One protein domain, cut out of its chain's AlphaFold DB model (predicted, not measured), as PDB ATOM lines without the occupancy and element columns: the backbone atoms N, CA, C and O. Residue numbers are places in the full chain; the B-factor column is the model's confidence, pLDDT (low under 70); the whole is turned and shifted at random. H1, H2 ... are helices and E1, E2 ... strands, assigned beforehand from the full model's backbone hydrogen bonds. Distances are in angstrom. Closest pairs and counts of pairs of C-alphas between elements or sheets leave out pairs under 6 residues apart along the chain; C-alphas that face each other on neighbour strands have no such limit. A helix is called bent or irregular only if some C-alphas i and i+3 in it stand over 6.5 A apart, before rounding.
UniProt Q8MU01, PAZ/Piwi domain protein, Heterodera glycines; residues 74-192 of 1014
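This is residues 74 to 192 of the 1014 residues of the protein "PAZ/Piwi domain protein" of Heterodera glycines (UniProt Q8MU01). A strongly twisted antiparallel sheet has one long helix, H2, packed over one face, with no named helix over the other. Long strands E1, E6 and E5 lie side by side; the small hairpin E3 and E4 extends the sheet beside one end of E1, short E2 lies beside its other end, and small H1 sits off the sheet. The 119 printed residues hold E1 E2 H1 H2 E3 E4 E5 E6 in that order, class mixed, compact with a radius of gyration of the C-alphas of 14.6 A, spanning 41 by 30 by 23 A.

Find C-alpha 74 at (125.405, 52.010, 62.207); from there E1 runs 34.9 A to residue 85. E2 is residues 91 to 93 and H1 100 to 103. H2, 105 to 133, covers 37.5 A; it is irregular, with C-alphas 125 and 128 7.8 A apart and a kink of 66 degrees near 126. Next come E3, 137 to 139, E4, 144 to 147, and E5, 157 to 162, 16.8 A long. E6, 177 to 186, runs 27.0 A to (127.804, 62.596, 66.093).

Look on one side of E1 for E2, N 83 to O 92 at 2.8 A, and E4, N 77 to O 145 at 2.8 A; E6 is on the other side, N 80 to O 183 at 2.8 A. E3 and E4 are antiparallel neighbours and a hairpin, with N 138 and O 146 within hydrogen-bond range at 2.9 A, and E5 and E6 are another such hairpin, with N 159 and O 182 at 2.8 A. H2 is on the sheet; its closest C-alphas to E1 are Cys 115 and Ile 81, 7.1 A. H2 has 23 of 25 O i to N i+4 pairs within hydrogen-bond range; H1 is too short for one. H1 and H2 are close but not clearly touching, C-alphas 102 and 108 at 6.0 A.

The C-alphas farthest apart, Arg 87 and Val 192, are 45.6 A apart. The printed part has no cut. The link E5 to E6 is long, and within it residues 167 to 173 have pLDDT under 70.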
ATOM      1  N   ILE A  74     126.246  51.376  61.199       94.62
ATOM      2  CA  ILE A  74     125.405  52.010  62.207       94.62
ATOM      3  C   ILE A  74     126.125  53.247  62.713       94.62
ATOM      4  O   ILE A  74     127.227  53.175  63.250       94.62
ATOM      5  N   TYR A  75     125.481  54.398  62.571       94.81
ATOM      6  CA  TYR A  75     126.004  55.673  63.045       94.81
ATOM      7  C   TYR A  75     125.340  56.026  64.368       94.81
ATOM      8  O   TYR A  75     124.111  56.060  64.461       94.81
ATOM      9  N   HIS A  76     126.161  56.291  65.377       94.69
ATOM     10  CA  HIS A  76     125.729  56.653  66.718       94.69
ATOM     11  C   HIS A  76     125.690  58.172  66.879       94.69
ATOM     12  O   HIS A  76     126.566  58.883  66.390       94.69
ATOM     13  N   TYR A  77     124.687  58.660  67.598       95.56
ATOM     14  CA  TYR A  77     124.534  60.054  67.966       95.56
ATOM     15  C   TYR A  77     124.139  60.177  69.435       95.56
ATOM     16  O   TYR A  77     123.230  59.488  69.910       95.56
ATOM     17  N   GLU A  78     124.773  61.115  70.132       95.44
ATOM     18  CA  GLU A  78     124.348  61.538  71.462       95.44
ATOM     19  C   GLU A  78     123.301  62.646  71.352       95.44
ATOM     20  O   GLU A  78     123.451  63.597  70.581       95.44
ATOM     21  N   VAL A  79     122.241  62.536  72.150       95.25
ATOM     22  CA  VAL A  79     121.112  63.464  72.154       95.25
ATOM     23  C   VAL A  79     120.950  64.101  73.523       95.25
ATOM     24  O   VAL A  79     120.943  63.437  74.558       95.25
ATOM     25  N   THR A  80     120.761  65.416  73.527       96.44
ATOM     26  CA  THR A  80     120.339  66.184  74.695       96.44
ATOM     27  C   THR A  80     119.043  66.919  74.382       96.44
ATOM     28  O   THR A  80     118.987  67.711  73.445       96.44
ATOM     29  N   ILE A  81     118.006  66.701  75.190       95.12
ATOM     30  CA  ILE A  81     116.731  67.418  75.084       95.12
ATOM     31  C   ILE A  81     116.597  68.337  76.289       95.12
ATOM     32  O   ILE A  81     116.555  67.856  77.419       95.12
ATOM     33  N   ASN A  82     116.486  69.643  76.061       94.38
ATOM     34  CA  ASN A  82     116.248  70.630  77.110       94.38
ATOM     35  C   ASN A  82     114.848  71.230  76.986       94.38
ATOM     36  O   ASN A  82     114.468  71.710  75.924       94.38
ATOM     37  N   ALA A  83     114.103  71.284  78.086       91.12
ATOM     38  CA  ALA A  83     112.895  72.093  78.195       91.12
ATOM     39  C   ALA A  83     113.261  73.494  78.702       91.12
ATOM     40  O   ALA A  83     113.913  73.621  79.743       91.12
ATOM     41  N   VAL A  84     112.850  74.547  77.993       92.00
ATOM     42  CA  VAL A  84     113.181  75.935  78.354       92.00
ATOM     43  C   VAL A  84     111.998  76.594  79.051       92.00
ATOM     44  O   VAL A  84     110.895  76.653  78.505       92.00
ATOM     45  N   SER A  85     112.222  77.089  80.272       88.31
ATOM     46  CA  SER A  85     111.186  77.715  81.102       88.31
ATOM     47  C   SER A  85     110.546  78.923  80.424       88.31
ATOM     48  O   SER A  85     111.251  79.796  79.928       88.31
ATOM     49  N   SER A  86     109.218  79.034  80.516       83.50
ATOM     50  CA  SER A  86     108.483  80.240  80.113       83.50
ATOM     51  C   SER A  86     108.692  81.436  81.055       83.50
ATOM     52  O   SER A  86     108.373  82.556  80.681       83.50
ATOM     53  N   ARG A  87     109.227  81.224  82.270       84.12
ATOM     54  CA  ARG A  87     109.349  82.267  83.313       84.12
ATOM     55  C   ARG A  87     110.754  82.826  83.525       84.12
ATOM     56  O   ARG A  87     110.887  83.874  84.138       84.12
ATOM     57  N   SER A  88     111.793  82.075  83.169       84.69
ATOM     58  CA  SER A  88     113.165  82.366  83.628       84.69
ATOM     59  C   SER A  88     114.258  81.974  82.639       84.69
ATOM     60  O   SER A  88     115.428  82.003  83.003       84.69
ATOM     61  N   ASP A  89     113.891  81.502  81.443       85.38
ATOM     62  CA  ASP A  89     114.799  80.976  80.408       85.38
ATOM     63  C   ASP A  89     115.746  79.850  80.855       85.38
ATOM     64  O   ASP A  89     116.574  79.352  80.091       85.38
ATOM     65  N   ARG A  90     115.565  79.363  82.083       90.00
ATOM     66  CA  ARG A  90     116.282  78.226  82.633       90.00
ATOM     67  C   ARG A  90     115.976  76.967  81.827       90.00
ATOM     68  O   ARG A  90     114.812  76.654  81.562       90.00
ATOM     69  N   LYS A  91     117.037  76.223  81.513       90.38
ATOM     70  CA  LYS A  91     116.985  74.936  80.816       90.38
ATOM     71  C   LYS A  91     116.887  73.783  81.809       90.38
ATOM     72  O   LYS A  91     117.598  73.759  82.815       90.38
ATOM     73  N   PHE A  92     116.020  72.828  81.504       88.94
ATOM     74  CA  PHE A  92     115.858  71.585  82.247       88.94
ATOM     75  C   PHE A  92     116.154  70.419  81.311       88.94
ATOM     76  O   PHE A  92     115.430  70.231  80.335       88.94
ATOM     77  N   CYS A  93     117.203  69.647  81.597       89.94
ATOM     78  CA  CYS A  93     117.522  68.461  80.810       89.94
ATOM     79  C   CYS A  93     116.432  67.398  81.014       89.94
ATOM     80  O   CYS A  93     116.137  67.001  82.140       89.94
ATOM     81  N   VAL A  94     115.813  66.979  79.914       89.12
ATOM     82  CA  VAL A  94     114.768  65.951  79.834       89.12
ATOM     83  C   VAL A  94     115.367  64.635  79.339       89.12
ATOM     84  O   VAL A  94     114.958  63.564  79.757       89.12
ATOM     85  N   SER A  95     116.389  64.650  78.495       88.19
ATOM     86  CA  SER A  95     117.043  63.415  78.029       88.19
ATOM     87  C   SER A  95     117.775  62.647  79.137       88.19
ATOM     88  O   SER A  95     118.076  61.466  78.961       88.19
ATOM     89  N   GLU A  96     118.018  63.264  80.299       86.38
ATOM     90  CA  GLU A  96     118.749  62.658  81.414       86.38
ATOM     91  C   GLU A  96     118.164  63.026  82.790       86.38
ATOM     92  O   GLU A  96     117.612  64.113  82.966       86.38
ATOM     93  N   PRO A  97     118.284  62.141  83.799       81.00
ATOM     94  CA  PRO A  97     117.873  62.459  85.163       81.00
ATOM     95  C   PRO A  97     118.816  63.497  85.790       81.00
ATOM     96  O   PRO A  97     120.028  63.299  85.835       81.00
ATOM     97  N   SER A  98     118.254  64.559  86.369       75.00
ATOM     98  CA  SER A  98     119.004  65.617  87.064       75.00
ATOM     99  C   SER A  98     119.251  65.298  88.546       75.00
ATOM    100  O   SER A  98     120.045  65.963  89.212       75.00
ATOM    101  N   GLY A  99     118.598  64.263  89.090       74.38
ATOM    102  CA  GLY A  99     118.827  63.787  90.452       74.38
ATOM    103  C   GLY A  99     118.157  62.445  90.772       74.38
ATOM    104  O   GLY A  99     117.511  61.843  89.916       74.38
ATOM    105  N   PRO A 100     118.283  61.950  92.019       70.31
ATOM    106  CA  PRO A 100     117.721  60.659  92.425       70.31
ATOM    107  C   PRO A 100     116.199  60.561  92.272       70.31
ATOM    108  O   PRO A 100     115.699  59.494  91.937       70.31
ATOM    109  N   ARG A 101     115.471  61.668  92.490       75.06
ATOM    110  CA  ARG A 101     114.004  61.719  92.361       75.06
ATOM    111  C   ARG A 101     113.525  61.587  90.915       75.06
ATOM    112  O   ARG A 101     112.445  61.066  90.694       75.06
ATOM    113  N   ASP A 102     114.344  61.967  89.935       76.69
ATOM    114  CA  ASP A 102     113.998  61.824  88.511       76.69
ATOM    115  C   ASP A 102     114.089  60.368  88.028       76.69
ATOM    116  O   ASP A 102     113.814  60.070  86.868       76.69
ATOM    117  N   ARG A 103     114.508  59.459  88.918       79.19
ATOM    118  CA  ARG A 103     114.545  58.011  88.695       79.19
ATOM    119  C   ARG A 103     113.342  57.286  89.299       79.19
ATOM    120  O   ARG A 103     113.261  56.074  89.131       79.19
ATOM    121  N   ASP A 104     112.464  57.987  90.023       87.50
ATOM    122  CA  ASP A 104     111.165  57.427  90.402       87.50
ATOM    123  C   ASP A 104     110.332  57.175  89.126       87.50
ATOM    124  O   ASP A 104     110.517  57.850  88.109       87.50
ATOM    125  N   ASP A 105     109.412  56.209  89.189       91.69
ATOM    126  CA  ASP A 105     108.661  55.709  88.031       91.69
ATOM    127  C   ASP A 105     107.940  56.807  87.246       91.69
ATOM    128  O   ASP A 105     108.190  56.965  86.054       91.69
ATOM    129  N   PHE A 106     107.101  57.612  87.904       91.69
ATOM    130  CA  PHE A 106     106.339  58.651  87.211       91.69
ATOM    131  C   PHE A 106     107.238  59.706  86.530       91.69
ATOM    132  O   PHE A 106     107.069  59.936  85.330       91.69
ATOM    133  N   PRO A 107     108.223  60.338  87.210       89.38
ATOM    134  CA  PRO A 107     109.151  61.254  86.543       89.38
ATOM    135  C   PRO A 107     109.890  60.628  85.361       89.38
ATOM    136  O   PRO A 107     110.056  61.292  84.338       89.38
ATOM    137  N   LEU A 108     110.318  59.367  85.486       90.69
ATOM    138  CA  LEU A 108     110.988  58.640  84.413       90.69
ATOM    139  C   LEU A 108     110.071  58.462  83.197       90.69
ATOM    140  O   LEU A 108     110.511  58.730  82.080       90.69
ATOM    141  N   LEU A 109     108.822  58.045  83.402       90.81
ATOM    142  CA  LEU A 109     107.851  57.860  82.322       90.81
ATOM    143  C   LEU A 109     107.489  59.191  81.661       90.81
ATOM    144  O   LEU A 109     107.699  59.340  80.461       90.81
ATOM    145  N   ASN A 110     107.127  60.209  82.451       88.50
ATOM    146  CA  ASN A 110     106.823  61.551  81.938       88.50
ATOM    147  C   ASN A 110     107.972  62.100  81.073       88.50
ATOM    148  O   ASN A 110     107.759  62.705  80.022       88.50
ATOM    149  N   ARG A 111     109.217  61.867  81.502       89.19
ATOM    150  CA  ARG A 111     110.431  62.247  80.777       89.19
ATOM    151  C   ARG A 111     110.576  61.503  79.447       89.19
ATOM    152  O   ARG A 111     110.876  62.139  78.436       89.19
ATOM    153  N   ARG A 112     110.364  60.185  79.441       91.62
ATOM    154  CA  ARG A 112     110.415  59.355  78.226       91.62
ATOM    155  C   ARG A 112     109.329  59.750  77.234       91.62
ATOM    156  O   ARG A 112     109.621  59.851  76.047       91.62
ATOM    157  N   ASP A 113     108.133  60.075  77.715       89.94
ATOM    158  CA  ASP A 113     107.047  60.528  76.851       89.94
ATOM    159  C   ASP A 113     107.366  61.896  76.221       89.94
ATOM    160  O   ASP A 113     107.185  62.070  75.017       89.94
ATOM    161  N   LYS A 114     107.952  62.847  76.976       89.56
ATOM    162  CA  LYS A 114     108.459  64.117  76.399       89.56
ATOM    163  C   LYS A 114     109.530  63.863  75.347       89.56
ATOM    164  O   LYS A 114     109.523  64.483  74.288       89.56
ATOM    165  N   CYS A 115     110.463  62.955  75.639       93.06
ATOM    166  CA  CYS A 115     111.508  62.578  74.696       93.06
ATOM    167  C   CYS A 115     110.906  62.023  73.404       93.06
ATOM    168  O   CYS A 115     111.332  62.442  72.332       93.06
ATOM    169  N   ARG A 116     109.903  61.140  73.497       93.06
ATOM    170  CA  ARG A 116     109.184  60.582  72.345       93.06
ATOM    171  C   ARG A 116     108.564  61.677  71.487       93.06
ATOM    172  O   ARG A 116     108.711  61.649  70.275       93.06
ATOM    173  N   GLU A 117     107.896  62.650  72.089       89.94
ATOM    174  CA  GLU A 117     107.171  63.672  71.328       89.94
ATOM    175  C   GLU A 117     108.087  64.706  70.688       89.94
ATOM    176  O   GLU A 117     107.879  65.076  69.532       89.94
ATOM    177  N   VAL A 118     109.120  65.150  71.410       93.19
ATOM    178  CA  VAL A 118     110.150  66.028  70.838       93.19
ATOM    179  C   VAL A 118     110.886  65.289  69.719       93.19
ATOM    180  O   VAL A 118     111.145  65.873  68.670       93.19
ATOM    181  N   PHE A 119     111.157  63.993  69.894       94.19
ATOM    182  CA  PHE A 119     111.711  63.152  68.839       94.19
ATOM    183  C   PHE A 119     110.764  63.019  67.640       94.19
ATOM    184  O   PHE A 119     111.222  63.129  66.511       94.19
ATOM    185  N   SER A 120     109.452  62.875  67.843       92.56
ATOM    186  CA  SER A 120     108.467  62.883  66.750       92.56
ATOM    187  C   SER A 120     108.439  64.220  66.001       92.56
ATOM    188  O   SER A 120     108.310  64.235  64.778       92.56
ATOM    189  N   ALA A 121     108.584  65.349  66.703       92.31
ATOM    190  CA  ALA A 121     108.704  66.663  66.071       92.31
ATOM    191  C   ALA A 121     110.003  66.777  65.253       92.31
ATOM    192  O   ALA A 121     109.969  67.219  64.106       92.31
ATOM    193  N   PHE A 122     111.123  66.301  65.801       93.44
ATOM    194  CA  PHE A 122     112.400  66.209  65.094       93.44
ATOM    195  C   PHE A 122     112.326  65.305  63.860       93.44
ATOM    196  O   PHE A 122     112.751  65.713  62.781       93.44
ATOM    197  N   TYR A 123     111.706  64.132  63.975       92.56
ATOM    198  CA  TYR A 123     111.520  63.199  62.868       92.56
ATOM    199  C   TYR A 123     110.819  63.869  61.679       92.56
ATOM    200  O   TYR A 123     111.285  63.739  60.553       92.56
ATOM    201  N   ARG A 124     109.766  64.663  61.924       92.31
ATOM    202  CA  ARG A 124     109.054  65.415  60.870       92.31
ATOM    203  C   ARG A 124     109.959  66.395  60.122       92.31
ATOM    204  O   ARG A 124     109.799  66.557  58.919       92.31
ATOM    205  N   THR A 125     110.934  67.012  60.795       91.69
ATOM    206  CA  THR A 125     111.897  67.912  60.126       91.69
ATOM    207  C   THR A 125     112.840  67.176  59.176       91.69
ATOM    208  O   THR A 125     113.352  67.778  58.237       91.69
ATOM    209  N   MET A 126     113.053  65.878  59.399       90.00
ATOM    210  CA  MET A 126     113.927  65.035  58.585       90.00
ATOM    211  C   MET A 126     113.158  64.076  57.676       90.00
ATOM    212  O   MET A 126     113.781  63.355  56.905       90.00
ATOM    213  N   GLU A 127     111.827  64.054  57.740       91.88
ATOM    214  CA  GLU A 127     111.003  62.991  57.163       91.88
ATOM    215  C   GLU A 127     111.260  62.793  55.668       91.88
ATOM    216  O   GLU A 127     111.457  61.661  55.231       91.88
ATOM    217  N   GLN A 128     111.318  63.881  54.895       90.75
ATOM    218  CA  GLN A 128     111.592  63.802  53.461       90.75
ATOM    219  C   GLN A 128     112.995  63.243  53.190       90.75
ATOM    220  O   GLN A 128     113.140  62.267  52.465       90.75
ATOM    221  N   SER A 129     114.018  63.774  53.868       91.06
ATOM    222  CA  SER A 129     115.402  63.302  53.743       91.06
ATOM    223  C   SER A 129     115.562  61.825  54.140       91.06
ATOM    224  O   SER A 129     116.274  61.065  53.480       91.06
ATOM    225  N   LEU A 130     114.871  61.380  55.194       92.00
ATOM    226  CA  LEU A 130     114.856  59.981  55.627       92.00
ATOM    227  C   LEU A 130     114.147  59.079  54.608       92.00
ATOM    228  O   LEU A 130     114.639  57.984  54.343       92.00
ATOM    229  N   LYS A 131     113.039  59.535  54.004       90.38
ATOM    230  CA  LYS A 131     112.338  58.815  52.925       90.38
ATOM    231  C   LYS A 131     113.220  58.674  51.687       90.38
ATOM    232  O   LYS A 131     113.422  57.551  51.233       90.38
ATOM    233  N   ASP A 132     113.807  59.772  51.218       89.94
ATOM    234  CA  ASP A 132     114.653  59.808  50.017       89.94
ATOM    235  C   ASP A 132     115.891  58.913  50.170       89.94
ATOM    236  O   ASP A 132     116.311  58.226  49.242       89.94
ATOM    237  N   THR A 133     116.472  58.883  51.371       88.38
ATOM    238  CA  THR A 133     117.646  58.050  51.667       88.38
ATOM    239  C   THR A 133     117.288  56.637  52.126       88.38
ATOM    240  O   THR A 133     118.183  55.798  52.248       88.38
ATOM    241  N   GLY A 134     116.019  56.352  52.417       87.31
ATOM    242  CA  GLY A 134     115.571  55.113  53.055       87.31
ATOM    243  C   GLY A 134     116.073  54.909  54.495       87.31
ATOM    244  O   GLY A 134     115.889  53.815  55.035       87.31
ATOM    245  N   ASN A 135     116.693  55.920  55.115       92.69
ATOM    246  CA  ASN A 135     117.279  55.858  56.458       92.69
ATOM    247  C   ASN A 135     116.199  55.740  57.554       92.69
ATOM    248  O   ASN A 135     115.027  56.045  57.330       92.69
ATOM    249  N   LEU A 136     116.593  55.296  58.748       93.12
ATOM    250  CA  LEU A 136     115.734  55.217  59.933       93.12
ATOM    251  C   LEU A 136     116.460  55.745  61.166       93.12
ATOM    252  O   LEU A 136     117.685  55.668  61.264       93.12
ATOM    253  N   LEU A 137     115.672  56.244  62.118       95.38
ATOM    254  CA  LEU A 137     116.140  56.688  63.424       95.38
ATOM    255  C   LEU A 137     115.699  55.686  64.500       95.38
ATOM    256  O   LEU A 137     114.524  55.326  64.580       95.38
ATOM    257  N   TYR A 138     116.637  55.285  65.352       96.62
ATOM    258  CA  TYR A 138     116.433  54.343  66.453       96.62
ATOM    259  C   TYR A 138     116.743  55.083  67.746       96.62
ATOM    260  O   TYR A 138     117.884  55.489  67.938       96.62
ATOM    261  N   TYR A 139     115.757  55.288  68.618       96.00
ATOM    262  CA  TYR A 139     115.907  56.160  69.784       96.00
ATOM    263  C   TYR A 139     115.568  55.423  71.078       96.00
ATOM    264  O   TYR A 139     114.512  54.806  71.214       96.00
ATOM    265  N   ASP A 140     116.448  55.532  72.072       93.94
ATOM    266  CA  ASP A 140     116.258  54.941  73.400       93.94
ATOM    267  C   ASP A 140     115.244  55.696  74.287       93.94
ATOM    268  O   ASP A 140     114.963  55.272  75.415       93.94
ATOM    269  N   LEU A 141     114.687  56.808  73.790       94.31
ATOM    270  CA  LEU A 141     113.903  57.794  74.548       94.31
ATOM    271  C   LEU A 141     114.678  58.391  75.732       94.31
ATOM    272  O   LEU A 141     114.105  58.691  76.784       94.31
ATOM    273  N   SER A 142     115.995  58.508  75.584       92.56
ATOM    274  CA  SER A 142     116.875  59.154  76.545       92.56
ATOM    275  C   SER A 142     117.962  59.947  75.824       92.56
ATOM    276  O   SER A 142     117.752  61.125  75.568       92.56
ATOM    277  N   LYS A 143     119.118  59.351  75.526       92.06
ATOM    278  CA  LYS A 143     120.307  60.093  75.077       92.06
ATOM    279  C   LYS A 143     120.988  59.508  73.848       92.06
ATOM    280  O   LYS A 143     122.005  60.044  73.424       92.06
ATOM    281  N   THR A 144     120.468  58.420  73.295       94.25
ATOM    282  CA  THR A 144     121.154  57.667  72.244       94.25
ATOM    283  C   THR A 144     120.242  57.502  71.046       94.25
ATOM    284  O   THR A 144     119.191  56.867  71.145       94.25
ATOM    285  N   ILE A 145     120.688  58.029  69.905       95.75
ATOM    286  CA  ILE A 145     120.112  57.735  68.596       95.75
ATOM    287  C   ILE A 145     121.102  56.919  67.774       95.75
ATOM    288  O   ILE A 145     122.281  57.256  67.695       95.75
ATOM    289  N   PHE A 146     120.604  55.884  67.107       96.81
ATOM    290  CA  PHE A 146     121.312  55.209  66.025       96.81
ATOM    291  C   PHE A 146     120.625  55.468  64.686       96.81
ATOM    292  O   PHE A 146     119.414  55.694  64.633       96.81
ATOM    293  N   THR A 147     121.403  55.425  63.607       96.00
ATOM    294  CA  THR A 147     120.914  55.550  62.226       96.00
ATOM    295  C   THR A 147     121.681  54.618  61.294       96.00
ATOM    296  O   THR A 147     122.791  54.198  61.615       96.00
ATOM    297  N   LEU A 148     121.107  54.311  60.130       94.44
ATOM    298  CA  LEU A 148     121.710  53.409  59.135       94.44
ATOM    299  C   LEU A 148     122.577  54.152  58.110       94.44
ATOM    300  O   LEU A 148     123.423  53.565  57.439       94.44
ATOM    301  N   LYS A 149     122.358  55.458  57.959       92.94
ATOM    302  CA  LYS A 149     123.149  56.349  57.105       92.94
ATOM    303  C   LYS A 149     123.497  57.607  57.884       92.94
ATOM    304  O   LYS A 149     122.656  58.121  58.620       92.94
ATOM    305  N   LYS A 150     124.713  58.114  57.679       92.12
ATOM    306  CA  LYS A 150     125.201  59.328  58.335       92.12
ATOM    307  C   LYS A 150     124.234  60.488  58.080       92.12
ATOM    308  O   LYS A 150     123.930  60.812  56.934       92.12
ATOM    309  N   LEU A 151     123.757  61.108  59.153       91.12
ATOM    310  CA  LEU A 151     123.010  62.359  59.099       91.12
ATOM    311  C   LEU A 151     123.929  63.505  58.661       91.12
ATOM    312  O   LEU A 151     125.117  63.513  58.989       91.12
ATOM    313  N   GLN A 152     123.358  64.498  57.978       88.62
ATOM    314  CA  GLN A 152     124.045  65.727  57.563       88.62
ATOM    315  C   GLN A 152     124.245  66.671  58.763       88.62
ATOM    316  O   GLN A 152     123.638  67.734  58.857       88.62
ATOM    317  N   ILE A 153     125.037  66.221  59.740       86.56
ATOM    318  CA  ILE A 153     125.353  66.918  60.989       86.56
ATOM    319  C   ILE A 153     126.855  66.758  61.219       86.56
ATOM    320  O   ILE A 153     127.322  65.653  61.496       86.56
ATOM    321  N   GLU A 154     127.615  67.841  61.062       80.06
ATOM    322  CA  GLU A 154     129.081  67.790  61.129       80.06
ATOM    323  C   GLU A 154     129.603  67.703  62.567       80.06
ATOM    324  O   GLU A 154     130.397  66.818  62.875       80.06
ATOM    325  N   SER A 155     129.139  68.588  63.456       86.69
ATOM    326  CA  SER A 155     129.607  68.683  64.848       86.69
ATOM    327  C   SER A 155     128.457  68.684  65.857       86.69
ATOM    328  O   SER A 155     128.409  67.850  66.758       86.69
ATOM    329  N   GLU A 156     127.494  69.586  65.688       94.00
ATOM    330  CA  GLU A 156     126.310  69.693  66.534       94.00
ATOM    331  C   GLU A 156     125.123  70.190  65.707       94.00
ATOM    332  O   GLU A 156     125.205  71.205  65.018       94.00
ATOM    333  N   GLY A 157     124.000  69.482  65.792       93.25
ATOM    334  CA  GLY A 157     122.713  69.939  65.284       93.25
ATOM    335  C   GLY A 157     121.849  70.419  66.442       93.25
ATOM    336  O   GLY A 157     121.650  69.674  67.402       93.25
ATOM    337  N   LYS A 158     121.310  71.637  66.355       95.12
ATOM    338  CA  LYS A 158     120.385  72.187  67.353       95.12
ATOM    339  C   LYS A 158     119.060  72.567  66.703       95.12
ATOM    340  O   LYS A 158     119.014  73.427  65.830       95.12
ATOM    341  N   PHE A 159     117.981  71.970  67.193       94.38
ATOM    342  CA  PHE A 159     116.618  72.174  66.711       94.38
ATOM    343  C   PHE A 159     115.750  72.721  67.841       94.38
ATOM    344  O   PHE A 159     115.905  72.329  69.000       94.38
ATOM    345  N   MET A 160     114.843  73.637  67.518       93.94
ATOM    346  CA  MET A 160     113.947  74.264  68.488       93.94
ATOM    347  C   MET A 160     112.495  73.962  68.136       93.94
ATOM    348  O   MET A 160     112.052  74.254  67.030       93.94
ATOM    349  N   PHE A 161     111.750  73.420  69.098       91.69
ATOM    350  CA  PHE A 161     110.345  73.054  68.929       91.69
ATOM    351  C   PHE A 161     109.480  73.803  69.934       91.69
ATOM    352  O   PHE A 161     109.565  73.568  71.140       91.69
ATOM    353  N   ASN A 162     108.632  74.706  69.445       87.81
ATOM    354  CA  ASN A 162     107.659  75.401  70.286       87.81
ATOM    355  C   ASN A 162     106.653  74.400  70.861       87.81
ATOM    356  O   ASN A 162     106.272  73.447  70.178       87.81
ATOM    357  N   ILE A 163     106.183  74.623  72.089       80.19
ATOM    358  CA  ILE A 163     105.335  73.651  72.801       80.19
ATOM    359  C   ILE A 163     104.076  73.241  72.010       80.19
ATOM    360  O   ILE A 163     103.713  72.072  72.025       80.19
ATOM    361  N   GLY A 164     103.475  74.166  71.248       71.88
ATOM    362  CA  GLY A 164     102.302  73.901  70.401       71.88
ATOM    363  C   GLY A 164     102.591  73.165  69.084       71.88
ATOM    364  O   GLY A 164     101.663  72.723  68.422       71.88
ATOM    365  N   THR A 165     103.863  73.026  68.697       71.88
ATOM    366  CA  THR A 165     104.291  72.257  67.504       71.88
ATOM    367  C   THR A 165     104.662  70.812  67.836       71.88
ATOM    368  O   THR A 165     104.747  69.958  66.953       71.88
ATOM    369  N   VAL A 166     104.863  70.530  69.124       77.88
ATOM    370  CA  VAL A 166     105.028  69.178  69.651       77.88
ATOM    371  C   VAL A 166     103.623  68.599  69.887       77.88
ATOM    372  O   VAL A 166     102.755  69.368  70.296       77.88
ATOM    373  N   PRO A 167     103.360  67.298  69.645       63.66
ATOM    374  CA  PRO A 167     102.038  66.656  69.798       63.66
ATOM    375  C   PRO A 167     101.349  66.701  71.192       63.66
ATOM    376  O   PRO A 167     100.581  65.804  71.511       63.66
ATOM    377  N   THR A 168     101.594  67.715  72.030       58.41
ATOM    378  CA  THR A 168     101.374  67.713  73.490       58.41
ATOM    379  C   THR A 168     100.734  68.951  74.096       58.41
ATOM    380  O   THR A 168     100.994  69.284  75.254       58.41
ATOM    381  N   ALA A 169      99.849  69.631  73.380       50.75
ATOM    382  CA  ALA A 169      99.127  70.756  73.976       50.75
ATOM    383  C   ALA A 169      98.303  70.386  75.242       50.75
ATOM    384  O   ALA A 169      97.890  71.284  75.966       50.75
ATOM    385  N   GLU A 170      98.119  69.098  75.566       53.75
ATOM    386  CA  GLU A 170      97.226  68.622  76.636       53.75
ATOM    387  C   GLU A 170      97.909  68.255  77.974       53.75
ATOM    388  O   GLU A 170      97.232  67.815  78.902       53.75
ATOM    389  N   ARG A 171      99.235  68.420  78.140       65.75
ATOM    390  CA  ARG A 171      99.890  68.024  79.407       65.75
ATOM    391  C   ARG A 171      99.766  69.063  80.527       65.75
ATOM    392  O   ARG A 171     100.044  70.242  80.294       65.75
ATOM    393  N   PRO A 172      99.552  68.620  81.784       58.41
ATOM    394  CA  PRO A 172      99.454  69.502  82.949       58.41
ATOM    395  C   PRO A 172     100.674  70.426  83.160       58.41
ATOM    396  O   PRO A 172     100.544  71.562  83.620       58.41
ATOM    397  N   ASP A 173     101.882  69.970  82.802       69.19
ATOM    398  CA  ASP A 173     103.129  70.723  82.976       69.19
ATOM    399  C   ASP A 173     103.668  71.391  81.697       69.19
ATOM    400  O   ASP A 173     104.647  72.140  81.790       69.19
ATOM    401  N   ALA A 174     103.024  71.202  80.538       70.19
ATOM    402  CA  ALA A 174     103.457  71.783  79.262       70.19
ATOM    403  C   ALA A 174     103.496  73.319  79.301       70.19
ATOM    404  O   ALA A 174     104.455  73.923  78.821       70.19
ATOM    405  N   ALA A 175     102.532  73.952  79.979       71.25
ATOM    406  CA  ALA A 175     102.446  75.411  80.132       71.25
ATOM    407  C   ALA A 175     103.668  76.053  80.835       71.25
ATOM    408  O   ALA A 175     103.844  77.276  80.827       71.25
ATOM    409  N   ARG A 176     104.538  75.251  81.466       78.75
ATOM    410  CA  ARG A 176     105.765  75.733  82.127       78.75
ATOM    411  C   ARG A 176     106.907  76.019  81.157       78.75
ATOM    412  O   ARG A 176     107.897  76.633  81.569       78.75
ATOM    413  N   PHE A 177     106.800  75.555  79.917       85.94
ATOM    414  CA  PHE A 177     107.875  75.615  78.936       85.94
ATOM    415  C   PHE A 177     107.430  76.386  77.696       85.94
ATOM    416  O   PHE A 177     106.300  76.245  77.240       85.94
ATOM    417  N   LYS A 178     108.329  77.213  77.152       87.38
ATOM    418  CA  LYS A 178     108.078  77.956  75.905       87.38
ATOM    419  C   LYS A 178     108.445  77.136  74.663       87.38
ATOM    420  O   LYS A 178     107.714  77.135  73.677       87.38
ATOM    421  N   HIS A 179     109.551  76.397  74.729       91.25
ATOM    422  CA  HIS A 179     110.003  75.487  73.678       91.25
ATOM    423  C   HIS A 179     110.912  74.394  74.255       91.25
ATOM    424  O   HIS A 179     111.397  74.497  75.389       91.25
ATOM    425  N   TYR A 180     111.167  73.370  73.446       93.31
ATOM    426  CA  TYR A 180     112.209  72.373  73.655       93.31
ATOM    427  C   TYR A 180     113.391  72.632  72.718       93.31
ATOM    428  O   TYR A 180     113.197  72.971  71.552       93.31
ATOM    429  N   GLU A 181     114.610  72.454  73.219       95.06
ATOM    430  CA  GLU A 181     115.824  72.364  72.408       95.06
ATOM    431  C   GLU A 181     116.201  70.887  72.260       95.06
ATOM    432  O   GLU A 181     116.407  70.201  73.263       95.06
ATOM    433  N   PHE A 182     116.313  70.409  71.027       96.06
ATOM    434  CA  PHE A 182     116.835  69.089  70.693       96.06
ATOM    435  C   PHE A 182     118.239  69.264  70.121       96.06
ATOM    436  O   PHE A 182     118.413  69.877  69.067       96.06
ATOM    437  N   ILE A 183     119.239  68.770  70.841       96.44
ATOM    438  CA  ILE A 183     120.650  68.878  70.479       96.44
ATOM    439  C   ILE A 183     121.158  67.478  70.165       96.44
ATOM    440  O   ILE A 183     120.996  66.575  70.983       96.44
ATOM    441  N   ILE A 184     121.777  67.301  69.007       96.25
ATOM    442  CA  ILE A 184     122.288  66.018  68.530       96.25
ATOM    443  C   ILE A 184     123.744  66.171  68.094       96.25
ATOM    444  O   ILE A 184     124.093  67.120  67.391       96.25
ATOM    445  N   ARG A 185     124.601  65.247  68.528       95.62
ATOM    446  CA  ARG A 185     126.040  65.253  68.238       95.62
ATOM    447  C   ARG A 185     126.467  63.897  67.683       95.62
ATOM    448  O   ARG A 185     126.074  62.883  68.261       95.62
ATOM    449  N   PRO A 186     127.240  63.845  66.584       93.25
ATOM    450  CA  PRO A 186     127.804  62.596  66.093       93.25
ATOM    451  C   PRO A 186     128.698  61.932  67.145       93.25
ATOM    452  O   PRO A 186     129.461  62.602  67.839       93.25
ATOM    453  N   ALA A 187     128.620  60.610  67.227       88.38
ATOM    454  CA  ALA A 187     129.478  59.755  68.035       88.38
ATOM    455  C   ALA A 187     130.025  58.598  67.176       88.38
ATOM    456  O   ALA A 187     129.740  58.493  65.980       88.38
ATOM    457  N   THR A 188     130.848  57.736  67.772       85.00
ATOM    458  CA  THR A 188     131.485  56.618  67.062       85.00
ATOM    459  C   THR A 188     130.455  55.568  66.638       85.00
ATOM    460  O   THR A 188     129.705  55.068  67.474       85.00
ATOM    461  N   GLY A 189     130.414  55.256  65.340       84.94
ATOM    462  CA  GLY A 189     129.603  54.179  64.764       84.94
ATOM    463  C   GLY A 189     130.336  52.834  64.700       84.94
ATOM    464  O   GLY A 189     131.508  52.752  65.055       84.94
ATOM    465  N   PHE A 190     129.642  51.800  64.226       88.12
ATOM    466  CA  PHE A 190     130.149  50.429  64.070       88.12
ATOM    467  C   PHE A 190     129.410  49.711  62.928       88.12
ATOM    468  O   PHE A 190     128.401  50.216  62.435       88.12
ATOM    469  N   GLU A 191     129.874  48.538  62.496       87.62
ATOM    470  CA  GLU A 191     129.167  47.708  61.508       87.62
ATOM    471  C   GLU A 191     128.402  46.572  62.197       87.62
ATOM    472  O   GLU A 191     128.937  45.909  63.080       87.62
ATOM    473  N   VAL A 192     127.142  46.330  61.806       84.25
ATOM    474  CA  VAL A 192     126.253  45.355  62.475       84.25
ATOM    475  C   VAL A 192     126.862  43.953  62.553       84.25
ATOM    476  O   VAL A 192     126.668  43.267  63.553       84.25
TER     477      VAL A 192